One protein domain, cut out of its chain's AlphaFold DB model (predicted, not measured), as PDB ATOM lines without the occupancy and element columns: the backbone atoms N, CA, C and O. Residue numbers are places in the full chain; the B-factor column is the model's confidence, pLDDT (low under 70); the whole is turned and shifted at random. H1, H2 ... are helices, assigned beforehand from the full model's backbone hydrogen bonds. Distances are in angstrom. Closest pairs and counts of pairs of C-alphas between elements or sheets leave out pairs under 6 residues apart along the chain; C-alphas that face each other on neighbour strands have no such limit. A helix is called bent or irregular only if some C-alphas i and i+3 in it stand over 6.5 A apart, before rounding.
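Overview. This is residues 3 to 67 of the 81 residues of the protein "tRNA dimethylallyltransferase" of Clostridium sp. CAG:813 (UniProt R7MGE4). One long helix, H4, packs with its first part on a small head made of three shorter helices, H1, H2 and H3, and its far end sticks out from that head as an arm, residues 57 to 67. In the head H3 is in the middle: H4 folds back along it to make a helical hairpin, H1 crosses it at about a right angle, and the short H2 meets it at the corner by their link. The printed part has 65 residues with four named helices, in the order H1, H2, H3, H4, and no named strand; its class is all helix. It is only just loose, close to compact, with a radius of gyration of the C-alphas of 13.4 A, and its elongated outline spans 40 by 26 by 21 A.

Arrangement. H4, residues 42 to 65, touches H3, residues 29 to 36, with residues 42 to 49 alone. The closest C-alphas of the two are those of Val 45 and Glu 31, 5.7 A apart. They are a hairpin, at a shallow tilt of 13 degrees, opposite ways. H3 is the hub, touching three other helices. H1, residues 3 to 17, touches H3 with residues 6 to 10 alone; the closest C-alphas are those of Thr 10 and Tyr 29, 6.0 A apart, and the lines of the two helices are about perpendicular, at 90 degrees. H2, residues 21 to 25, and H3 touch only at the corner by their link, where the closest C-alphas, those of Ile 24 and Arg 30, are 5.0 A apart. H1 and H2 are close but not clearly touching: their closest C-alphas, those of Leu 13 and Leu 23, are 8.0 A apart. H4 is apart from H1 and from H2. Each O i to N i+4 pair is within hydrogen-bond range in H2, H3 and H4; in H1 it is 9 of 11.

Along the chain. H4 measures 34.5 A from C-alpha 42 at (-20.388, 45.615, -35.478) to C-alpha 65 at (7.533, 27.253, -44.184). H3 measures 10.2 A from Tyr 29 to Ile 36, and H2 runs from Pro 21 to Asn 25. H1 begins with C-alpha 3 at (-18.476, 47.767, -46.318) and measures 23.1 A to His 17; it is irregular, with C-alphas 4 and 7 8.5 A apart.

Size, cuts and confidence. The two C-alphas farthest apart are those of Asn 38 and Asn 67, 41.2 A. Residues 57 to 67, of which 57 to 65 belong to H4, stand free; the body without them has 54 residues and spans 28 by 22 by 21 A. The three links are tight, and the printed part has no cut. The mean pLDDT of the printed part is 92.7, and no printed residue is under 70.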
ATOM      1  N   GLU A   3     -17.930  46.696 -45.458       72.88
ATOM      2  CA  GLU A   3     -18.476  47.767 -46.318       72.88
ATOM      3  C   GLU A   3     -18.713  47.333 -47.772       72.88
ATOM      4  O   GLU A   3     -19.449  47.983 -48.499       72.88
ATOM      5  N   ALA A   4     -18.123  46.210 -48.189       79.81
ATOM      6  CA  ALA A   4     -18.281  45.655 -49.531       79.81
ATOM      7  C   ALA A   4     -19.436  44.634 -49.623       79.81
ATOM      8  O   ALA A   4     -19.513  43.902 -50.601       79.81
ATOM      9  N   GLY A   5     -20.301  44.545 -48.603       88.12
ATOM     10  CA  GLY A   5     -21.505  43.706 -48.643       88.12
ATOM     11  C   GLY A   5     -21.389  42.322 -47.996       88.12
ATOM     12  O   GLY A   5     -22.294  41.510 -48.164       88.12
ATOM     13  N   LEU A   6     -20.340  42.040 -47.207       89.25
ATOM     14  CA  LEU A   6     -20.181  40.736 -46.533       89.25
ATOM     15  C   LEU A   6     -21.380  40.377 -45.631       89.25
ATOM     16  O   LEU A   6     -21.738  39.206 -45.508       89.25
ATOM     17  N   LEU A   7     -22.017  41.374 -45.006       91.44
ATOM     18  CA  LEU A   7     -23.217  41.161 -44.191       91.44
ATOM     19  C   LEU A   7     -24.378  40.606 -45.027       91.44
ATOM     20  O   LEU A   7     -25.002  39.620 -44.636       91.44
ATOM     21  N   GLU A   8     -24.638  41.219 -46.178       93.12
ATOM     22  CA  GLU A   8     -25.749  40.834 -47.049       93.12
ATOM     23  C   GLU A   8     -25.491  39.494 -47.734       93.12
ATOM     24  O   GLU A   8     -26.382  38.648 -47.785       93.12
ATOM     25  N   GLU A   9     -24.247  39.235 -48.142       93.25
ATOM     26  CA  GLU A   9     -23.836  37.918 -48.628       93.25
ATOM     27  C   GLU A   9     -24.068  36.832 -47.564       93.25
ATOM     28  O   GLU A   9     -24.654  35.787 -47.851       93.25
ATOM     29  N   THR A  10     -23.679  37.092 -46.311       92.94
ATOM     30  CA  THR A  10     -23.858  36.126 -45.217       92.94
ATOM     31  C   THR A  10     -25.336  35.831 -44.966       92.94
ATOM     32  O   THR A  10     -25.707  34.668 -44.813       92.94
ATOM     33  N   LYS A  11     -26.202  36.856 -44.961       93.38
ATOM     34  CA  LYS A  11     -27.657  36.671 -44.823       93.38
ATOM     35  C   LYS A  11     -28.237  35.856 -45.980       93.38
ATOM     36  O   LYS A  11     -29.015  34.936 -45.741       93.38
ATOM     37  N   ALA A  12     -27.842  36.153 -47.218       94.81
ATOM     38  CA  ALA A  12     -28.307  35.419 -48.393       94.81
ATOM     39  C   ALA A  12     -27.905  33.935 -48.335       94.81
ATOM     40  O   ALA A  12     -28.730  33.056 -48.590       94.81
ATOM     41  N   LEU A  13     -26.662  33.646 -47.937       94.25
ATOM     42  CA  LEU A  13     -26.169  32.278 -47.776       94.25
ATOM     43  C   LEU A  13     -26.869  31.539 -46.631       94.25
ATOM     44  O   LEU A  13     -27.238  30.378 -46.804       94.25
ATOM     45  N   LEU A  14     -27.107  32.207 -45.497       94.25
ATOM     46  CA  LEU A  14     -27.877  31.643 -44.384       94.25
ATOM     47  C   LEU A  14     -29.310  31.309 -44.798       94.25
ATOM     48  O   LEU A  14     -29.797  30.236 -44.461       94.25
ATOM     49  N   ASN A  15     -29.971  32.185 -45.553       94.69
ATOM     50  CA  ASN A  15     -31.332  31.936 -46.026       94.69
ATOM     51  C   ASN A  15     -31.388  30.780 -47.031       94.69
ATOM     52  O   ASN A  15     -32.323  29.985 -47.004       94.69
ATOM     53  N   LYS A  16     -30.389  30.666 -47.912       95.31
ATOM     54  CA  LYS A  16     -30.364  29.646 -48.968       95.31
ATOM     55  C   LYS A  16     -29.956  28.261 -48.467       95.31
ATOM     56  O   LYS A  16     -30.483  27.260 -48.943       95.31
ATOM     57  N   HIS A  17     -28.985  28.194 -47.560       93.69
ATOM     58  CA  HIS A  17     -28.345  26.937 -47.161       93.69
ATOM     59  C   HIS A  17     -28.489  26.620 -45.671       93.69
ATOM     60  O   HIS A  17     -28.168  25.510 -45.251       93.69
ATOM     61  N   GLY A  18     -28.960  27.565 -44.859       92.44
ATOM     62  CA  GLY A  18     -28.946  27.442 -43.408       92.44
ATOM     63  C   GLY A  18     -27.534  27.536 -42.826       92.44
ATOM     64  O   GLY A  18     -26.564  27.942 -43.472       92.44
ATOM     65  N   ARG A  19     -27.405  27.145 -41.557       92.81
ATOM     66  CA  ARG A  19     -26.129  27.142 -40.832       92.81
ATOM     67  C   ARG A  19     -25.345  25.853 -41.123       92.81
ATOM     68  O   ARG A  19     -25.273  24.961 -40.286       92.81
ATOM     69  N   ILE A  20     -24.766  25.743 -42.318       94.88
ATOM     70  CA  ILE A  20     -23.890  24.613 -42.679       94.88
ATOM     71  C   ILE A  20     -22.481  24.773 -42.079       94.88
ATOM     72  O   ILE A  20     -22.021  25.907 -41.913       94.88
ATOM     73  N   PRO A  21     -21.738  23.675 -41.818       91.19
ATOM     74  CA  PRO A  21     -20.412  23.741 -41.192       91.19
ATOM     75  C   PRO A  21     -19.427  24.663 -41.914       91.19
ATOM     76  O   PRO A  21     -18.687  25.400 -41.268       91.19
ATOM     77  N   ASN A  22     -19.444  24.673 -43.248       89.94
ATOM     78  CA  ASN A  22     -18.563  25.530 -44.040       89.94
ATOM     79  C   ASN A  22     -18.832  27.014 -43.779       89.94
ATOM     80  O   ASN A  22     -17.895  27.790 -43.615       89.94
ATOM     81  N   LEU A  23     -20.103  27.403 -43.678       90.81
ATOM     82  CA  LEU A  23     -20.488  28.787 -43.435       90.81
ATOM     83  C   LEU A  23     -20.191  29.202 -41.987       90.81
ATOM     84  O   LEU A  23     -19.647  30.277 -41.758       90.81
ATOM     85  N   ILE A  24     -20.470  28.329 -41.012       91.69
ATOM     86  CA  ILE A  24     -20.239  28.630 -39.589       91.69
ATOM     87  C   ILE A  24     -18.739  28.729 -39.263       91.69
ATOM     88  O   ILE A  24     -18.352  29.491 -38.381       91.69
ATOM     89  N   ASN A  25     -17.884  27.954 -39.935       91.62
ATOM     90  CA  ASN A  25     -16.466  27.852 -39.573       91.62
ATOM     91  C   ASN A  25     -15.546  28.777 -40.375       91.62
ATOM     92  O   ASN A  25     -14.404  29.007 -39.965       91.62
ATOM     93  N   THR A  26     -16.013  29.315 -41.500       93.94
ATOM     94  CA  THR A  26     -15.188  30.167 -42.358       93.94
ATOM     95  C   THR A  26     -15.006  31.556 -41.743       93.94
ATOM     96  O   THR A  26     -15.961  32.198 -41.307       93.94
ATOM     97  N   ILE A  27     -13.755  32.025 -41.721       92.62
ATOM     98  CA  ILE A  27     -13.385  33.373 -41.259       92.62
ATOM     99  C   ILE A  27     -14.055  34.405 -42.174       92.62
ATOM    100  O   ILE A  27     -13.982  34.284 -43.391       92.62
ATOM    101  N   GLY A  28     -14.694  35.419 -41.601       91.44
ATOM    102  CA  GLY A  28     -15.612  36.305 -42.313       91.44
ATOM    103  C   GLY A  28     -17.039  35.994 -41.909       91.44
ATOM    104  O   GLY A  28     -17.630  36.720 -41.109       91.44
ATOM    105  N   TYR A  29     -17.566  34.888 -42.429       94.00
ATOM    106  CA  TYR A  29     -18.944  34.469 -42.184       94.00
ATOM    107  C   TYR A  29     -19.206  34.188 -40.710       94.00
ATOM    108  O   TYR A  29     -20.208  34.649 -40.177       94.00
ATOM    109  N   ARG A  30     -18.289  33.506 -40.017       94.31
ATOM    110  CA  ARG A  30     -18.445  33.194 -38.592       94.31
ATOM    111  C   ARG A  30     -18.626  34.440 -37.729       94.31
ATOM    112  O   ARG A  30     -19.477  34.466 -36.845       94.31
ATOM    113  N   GLU A  31     -17.810  35.462 -37.960       94.31
ATOM    114  CA  GLU A  31     -17.865  36.705 -37.195       94.31
ATOM    115  C   GLU A  31     -19.157  37.480 -37.502       94.31
ATOM    116  O   GLU A  31     -19.798  37.981 -36.581       94.31
ATOM    117  N   ILE A  32     -19.592  37.501 -38.767       94.50
ATOM    118  CA  ILE A  32     -20.859  38.126 -39.175       94.50
ATOM    119  C   ILE A  32     -22.072  37.374 -38.621       94.50
ATOM    120  O   ILE A  32     -23.007  38.010 -38.145       94.50
ATOM    121  N   ILE A  33     -22.056  36.040 -38.615       94.19
ATOM    122  CA  ILE A  33     -23.087  35.224 -37.961       94.19
ATOM    123  C   ILE A  33     -23.165  35.579 -36.475       94.19
ATOM    124  O   ILE A  33     -24.259  35.735 -35.948       94.19
ATOM    125  N   GLY A  34     -22.024  35.779 -35.808       93.94
ATOM    126  CA  GLY A  34     -21.992  36.245 -34.421       93.94
ATOM    127  C   GLY A  34     -22.666  37.607 -34.217       93.94
ATOM    128  O   GLY A  34     -23.352  37.791 -33.216       93.94
ATOM    129  N   TYR A  35     -22.527  38.534 -35.169       94.69
ATOM    130  CA  TYR A  35     -23.269  39.802 -35.162       94.69
ATOM    131  C   TYR A  35     -24.771  39.609 -35.401       94.69
ATOM    132  O   TYR A  35     -25.574  40.169 -34.666       94.69
ATOM    133  N   ILE A  36     -25.160  38.768 -36.367       93.06
ATOM    134  CA  ILE A  36     -26.571  38.432 -36.641       93.06
ATOM    135  C   ILE A  36     -27.232  37.774 -35.418       93.06
ATOM    136  O   ILE A  36     -28.389  38.049 -35.114       93.06
ATOM    137  N   ASP A  37     -26.486  36.946 -34.686       94.56
ATOM    138  CA  ASP A  37     -26.928  36.287 -33.454       94.56
ATOM    139  C   ASP A  37     -26.874  37.217 -32.215       94.56
ATOM    140  O   ASP A  37     -27.041  36.739 -31.093       94.56
ATOM    141  N   ASN A  38     -26.613  38.523 -32.381       94.75
ATOM    142  CA  ASN A  38     -26.458  39.520 -31.307       94.75
ATOM    143  C   ASN A  38     -25.376  39.186 -30.256       94.75
ATOM    144  O   ASN A  38     -25.437  39.660 -29.122       94.75
ATOM    145  N   LYS A  39     -24.367  38.380 -30.608       95.75
ATOM    146  CA  LYS A  39     -23.249  38.030 -29.707       95.75
ATOM    147  C   LYS A  39     -22.148  39.086 -29.691       95.75
ATOM    148  O   LYS A  39     -21.404  39.163 -28.719       95.75
ATOM    149  N   TYR A  40     -22.026  39.845 -30.777       93.12
ATOM    150  CA  TYR A  40     -21.020  40.886 -30.967       93.12
ATOM    151  C   TYR A  40     -21.669  42.121 -31.583       93.12
ATOM    152  O   TYR A  40     -22.545  42.005 -32.436       93.12
ATOM    153  N   SER A  41     -21.183  43.298 -31.218       94.44
ATOM    154  CA  SER A  41     -21.419  44.537 -31.951       94.44
ATOM    155  C   SER A  41     -20.668  44.550 -33.288       94.44
ATOM    156  O   SER A  41     -19.728  43.782 -33.524       94.44
ATOM    157  N   LEU A  42     -21.049  45.465 -34.179       90.62
ATOM    158  CA  LEU A  42     -20.388  45.615 -35.478       90.62
ATOM    159  C   LEU A  42     -18.898  45.984 -35.336       90.62
ATOM    160  O   LEU A  42     -18.061  45.514 -36.110       90.62
ATOM    161  N   GLU A  43     -18.556  46.796 -34.333       92.94
ATOM    162  CA  GLU A  43     -17.168  47.177 -34.054       92.94
ATOM    163  C   GLU A  43     -16.343  45.992 -33.544       92.94
ATOM    164  O   GLU A  43     -15.227  45.758 -34.015       92.94
ATOM    165  N   GLU A  44     -16.910  45.166 -32.665       94.06
ATOM    166  CA  GLU A  44     -16.258  43.930 -32.225       94.06
ATOM    167  C   GLU A  44     -16.029  42.971 -33.391       94.06
ATOM    168  O   GLU A  44     -14.942  42.403 -33.516       94.06
ATOM    169  N   VAL A  45     -16.994  42.846 -34.308       93.44
ATOM    170  CA  VAL A  45     -16.818  42.045 -35.525       93.44
ATOM    171  C   VAL A  45     -15.677  42.566 -36.390       93.44
ATOM    172  O   VAL A  45     -14.858  41.764 -36.845       93.44
ATOM    173  N   LYS A  46     -15.542  43.885 -36.581       92.69
ATOM    174  CA  LYS A  46     -14.400  44.466 -37.314       92.69
ATOM    175  C   LYS A  46     -13.065  44.070 -36.673       92.69
ATOM    176  O   LYS A  46     -12.114  43.729 -37.387       92.69
ATOM    177  N   VAL A  47     -12.981  44.094 -35.344       95.00
ATOM    178  CA  VAL A  47     -11.770  43.718 -34.596       95.00
ATOM    179  C   VAL A  47     -11.489  42.217 -34.712       95.00
ATOM    180  O   VAL A  47     -10.362  41.824 -35.044       95.00
ATOM    181  N   LEU A  48     -12.501  41.374 -34.491       94.31
ATOM    182  CA  LEU A  48     -12.400  39.915 -34.566       94.31
ATOM    183  C   LEU A  48     -12.009  39.447 -35.965       94.31
ATOM    184  O   LEU A  48     -11.084  38.644 -36.102       94.31
ATOM    185  N   LEU A  49     -12.637  40.001 -37.001       93.38
ATOM    186  CA  LEU A  49     -12.346  39.675 -38.393       93.38
ATOM    187  C   LEU A  49     -10.877  39.953 -38.727       93.38
ATOM    188  O   LEU A  49     -10.169  39.078 -39.234       93.38
ATOM    189  N   LYS A  50     -10.377  41.143 -38.368       93.44
ATOM    190  CA  LYS A  50      -8.966  41.518 -38.555       93.44
ATOM    191  C   LYS A  50      -8.025  40.578 -37.792       93.44
ATOM    192  O   LYS A  50      -7.023  40.123 -38.345       93.44
ATOM    193  N   LYS A  51      -8.333  40.270 -36.527       95.75
ATOM    194  CA  LYS A  51      -7.526  39.379 -35.674       95.75
ATOM    195  C   LYS A  51      -7.456  37.959 -36.242       95.75
ATOM    196  O   LYS A  51      -6.364  37.408 -36.383       95.75
ATOM    197  N   ASN A  52      -8.598  37.380 -36.596       95.25
ATOM    198  CA  ASN A  52      -8.690  36.004 -37.074       95.25
ATOM    199  C   ASN A  52      -8.051  35.832 -38.452       95.25
ATOM    200  O   ASN A  52      -7.341  34.848 -38.661       95.25
ATOM    201  N   THR A  53      -8.193  36.826 -39.332       94.75
ATOM    202  CA  THR A  53      -7.515  36.852 -40.637       94.75
ATOM    203  C   THR A  53      -5.993  36.842 -40.474       94.75
ATOM    204  O   THR A  53      -5.320  36.009 -41.077       94.75
ATOM    205  N   ARG A  54      -5.431  37.682 -39.588       95.19
ATOM    206  CA  ARG A  54      -3.980  37.677 -39.303       95.19
ATOM    207  C   ARG A  54      -3.496  36.350 -38.725       95.19
ATOM    208  O   ARG A  54      -2.453  35.842 -39.130       95.19
ATOM    209  N   ASN A  55      -4.253  35.769 -37.796       95.75
ATOM    210  CA  ASN A  55      -3.916  34.471 -37.212       95.75
ATOM    211  C   ASN A  55      -3.931  33.357 -38.263       95.75
ATOM    212  O   ASN A  55      -3.075  32.474 -38.234       95.75
ATOM    213  N   TYR A  56      -4.882  33.396 -39.196       95.44
ATOM    214  CA  TYR A  56      -4.942  32.440 -40.293       95.44
ATOM    215  C   TYR A  56      -3.776  32.611 -41.264       95.44
ATOM    216  O   TYR A  56      -3.090  31.630 -41.530       95.44
ATOM    217  N   ALA A  57      -3.461  33.844 -41.668       94.50
ATOM    218  CA  ALA A  57      -2.284  34.134 -42.486       94.50
ATOM    219  C   ALA A  57      -0.987  33.641 -41.815       94.50
ATOM    220  O   ALA A  57      -0.158  32.998 -42.455       94.50
ATOM    221  N   LYS A  58      -0.836  33.843 -40.496       94.19
ATOM    222  CA  LYS A  58       0.294  33.292 -39.728       94.19
ATOM    223  C   LYS A  58       0.341  31.764 -39.805       94.19
ATOM    224  O   LYS A  58       1.410  31.214 -40.045       94.19
ATOM    225  N   ARG A  59      -0.793  31.075 -39.626       95.25
ATOM    226  CA  ARG A  59      -0.864  29.606 -39.739       95.25
ATOM    227  C   ARG A  59      -0.518  29.121 -41.144       95.25
ATOM    228  O   ARG A  59       0.240  28.164 -41.259       95.25
ATOM    229  N   GLN A  60      -1.018  29.792 -42.183       93.81
ATOM    230  CA  GLN A  60      -0.677  29.488 -43.575       93.81
ATOM    231  C   GLN A  60       0.830  29.620 -43.799       93.81
ATOM    232  O   GLN A  60       1.458  28.682 -44.279       93.81
ATOM    233  N   LEU A  61       1.440  30.724 -43.357       91.12
ATOM    234  CA  LEU A  61       2.890  30.912 -43.438       91.12
ATOM    235  C   LEU A  61       3.659  29.835 -42.667       91.12
ATOM    236  O   LEU A  61       4.640  29.311 -43.181       91.12
ATOM    237  N   THR A  62       3.229  29.475 -41.455       92.38
ATOM    238  CA  THR A  62       3.846  28.378 -40.694       92.38
ATOM    239  C   THR A  62       3.758  27.050 -41.440       92.38
ATOM    240  O   THR A  62       4.726  26.299 -41.429       92.38
ATOM    241  N   TRP A  63       2.629  26.757 -42.088       93.75
ATOM    242  CA  TRP A  63       2.451  25.536 -42.870       93.75
ATOM    243  C   TRP A  63       3.353  25.531 -44.108       93.75
ATOM    244  O   TRP A  63       4.124  24.595 -44.291       93.75
ATOM    245  N   PHE A  64       3.354  26.613 -44.892       90.19
ATOM    246  CA  PHE A  64       4.199  26.726 -46.081       90.19
ATOM    247  C   PHE A  64       5.696  26.688 -45.749       90.19
ATOM    248  O   PHE A  64       6.463  26.063 -46.469       90.19
ATOM    249  N   ARG A  65       6.126  27.287 -44.631       86.88
ATOM    250  CA  ARG A  65       7.533  27.253 -44.184       86.88
ATOM    251  C   ARG A  65       8.051  25.850 -43.866       86.88
ATOM    252  O   ARG A  65       9.261  25.665 -43.850       86.88
ATOM    253  N   LYS A  66       7.171  24.884 -43.579       90.31
ATOM    254  CA  LYS A  66       7.573  23.486 -43.347       90.31
ATOM    255  C   LYS A  66       7.893  22.739 -44.640       90.31
ATOM    256  O   LYS A  66       8.534  21.698 -44.571       90.31
ATOM    257  N   ASN A  67       7.443  23.240 -45.789       90.81
ATOM    258  CA  ASN A  67       7.696  22.618 -47.077       90.81
ATOM    259  C   ASN A  67       8.907  23.289 -47.747       90.81
ATOM    260  O   ASN A  67       8.833  24.435 -48.192       90.81
TER     261      ASN A  67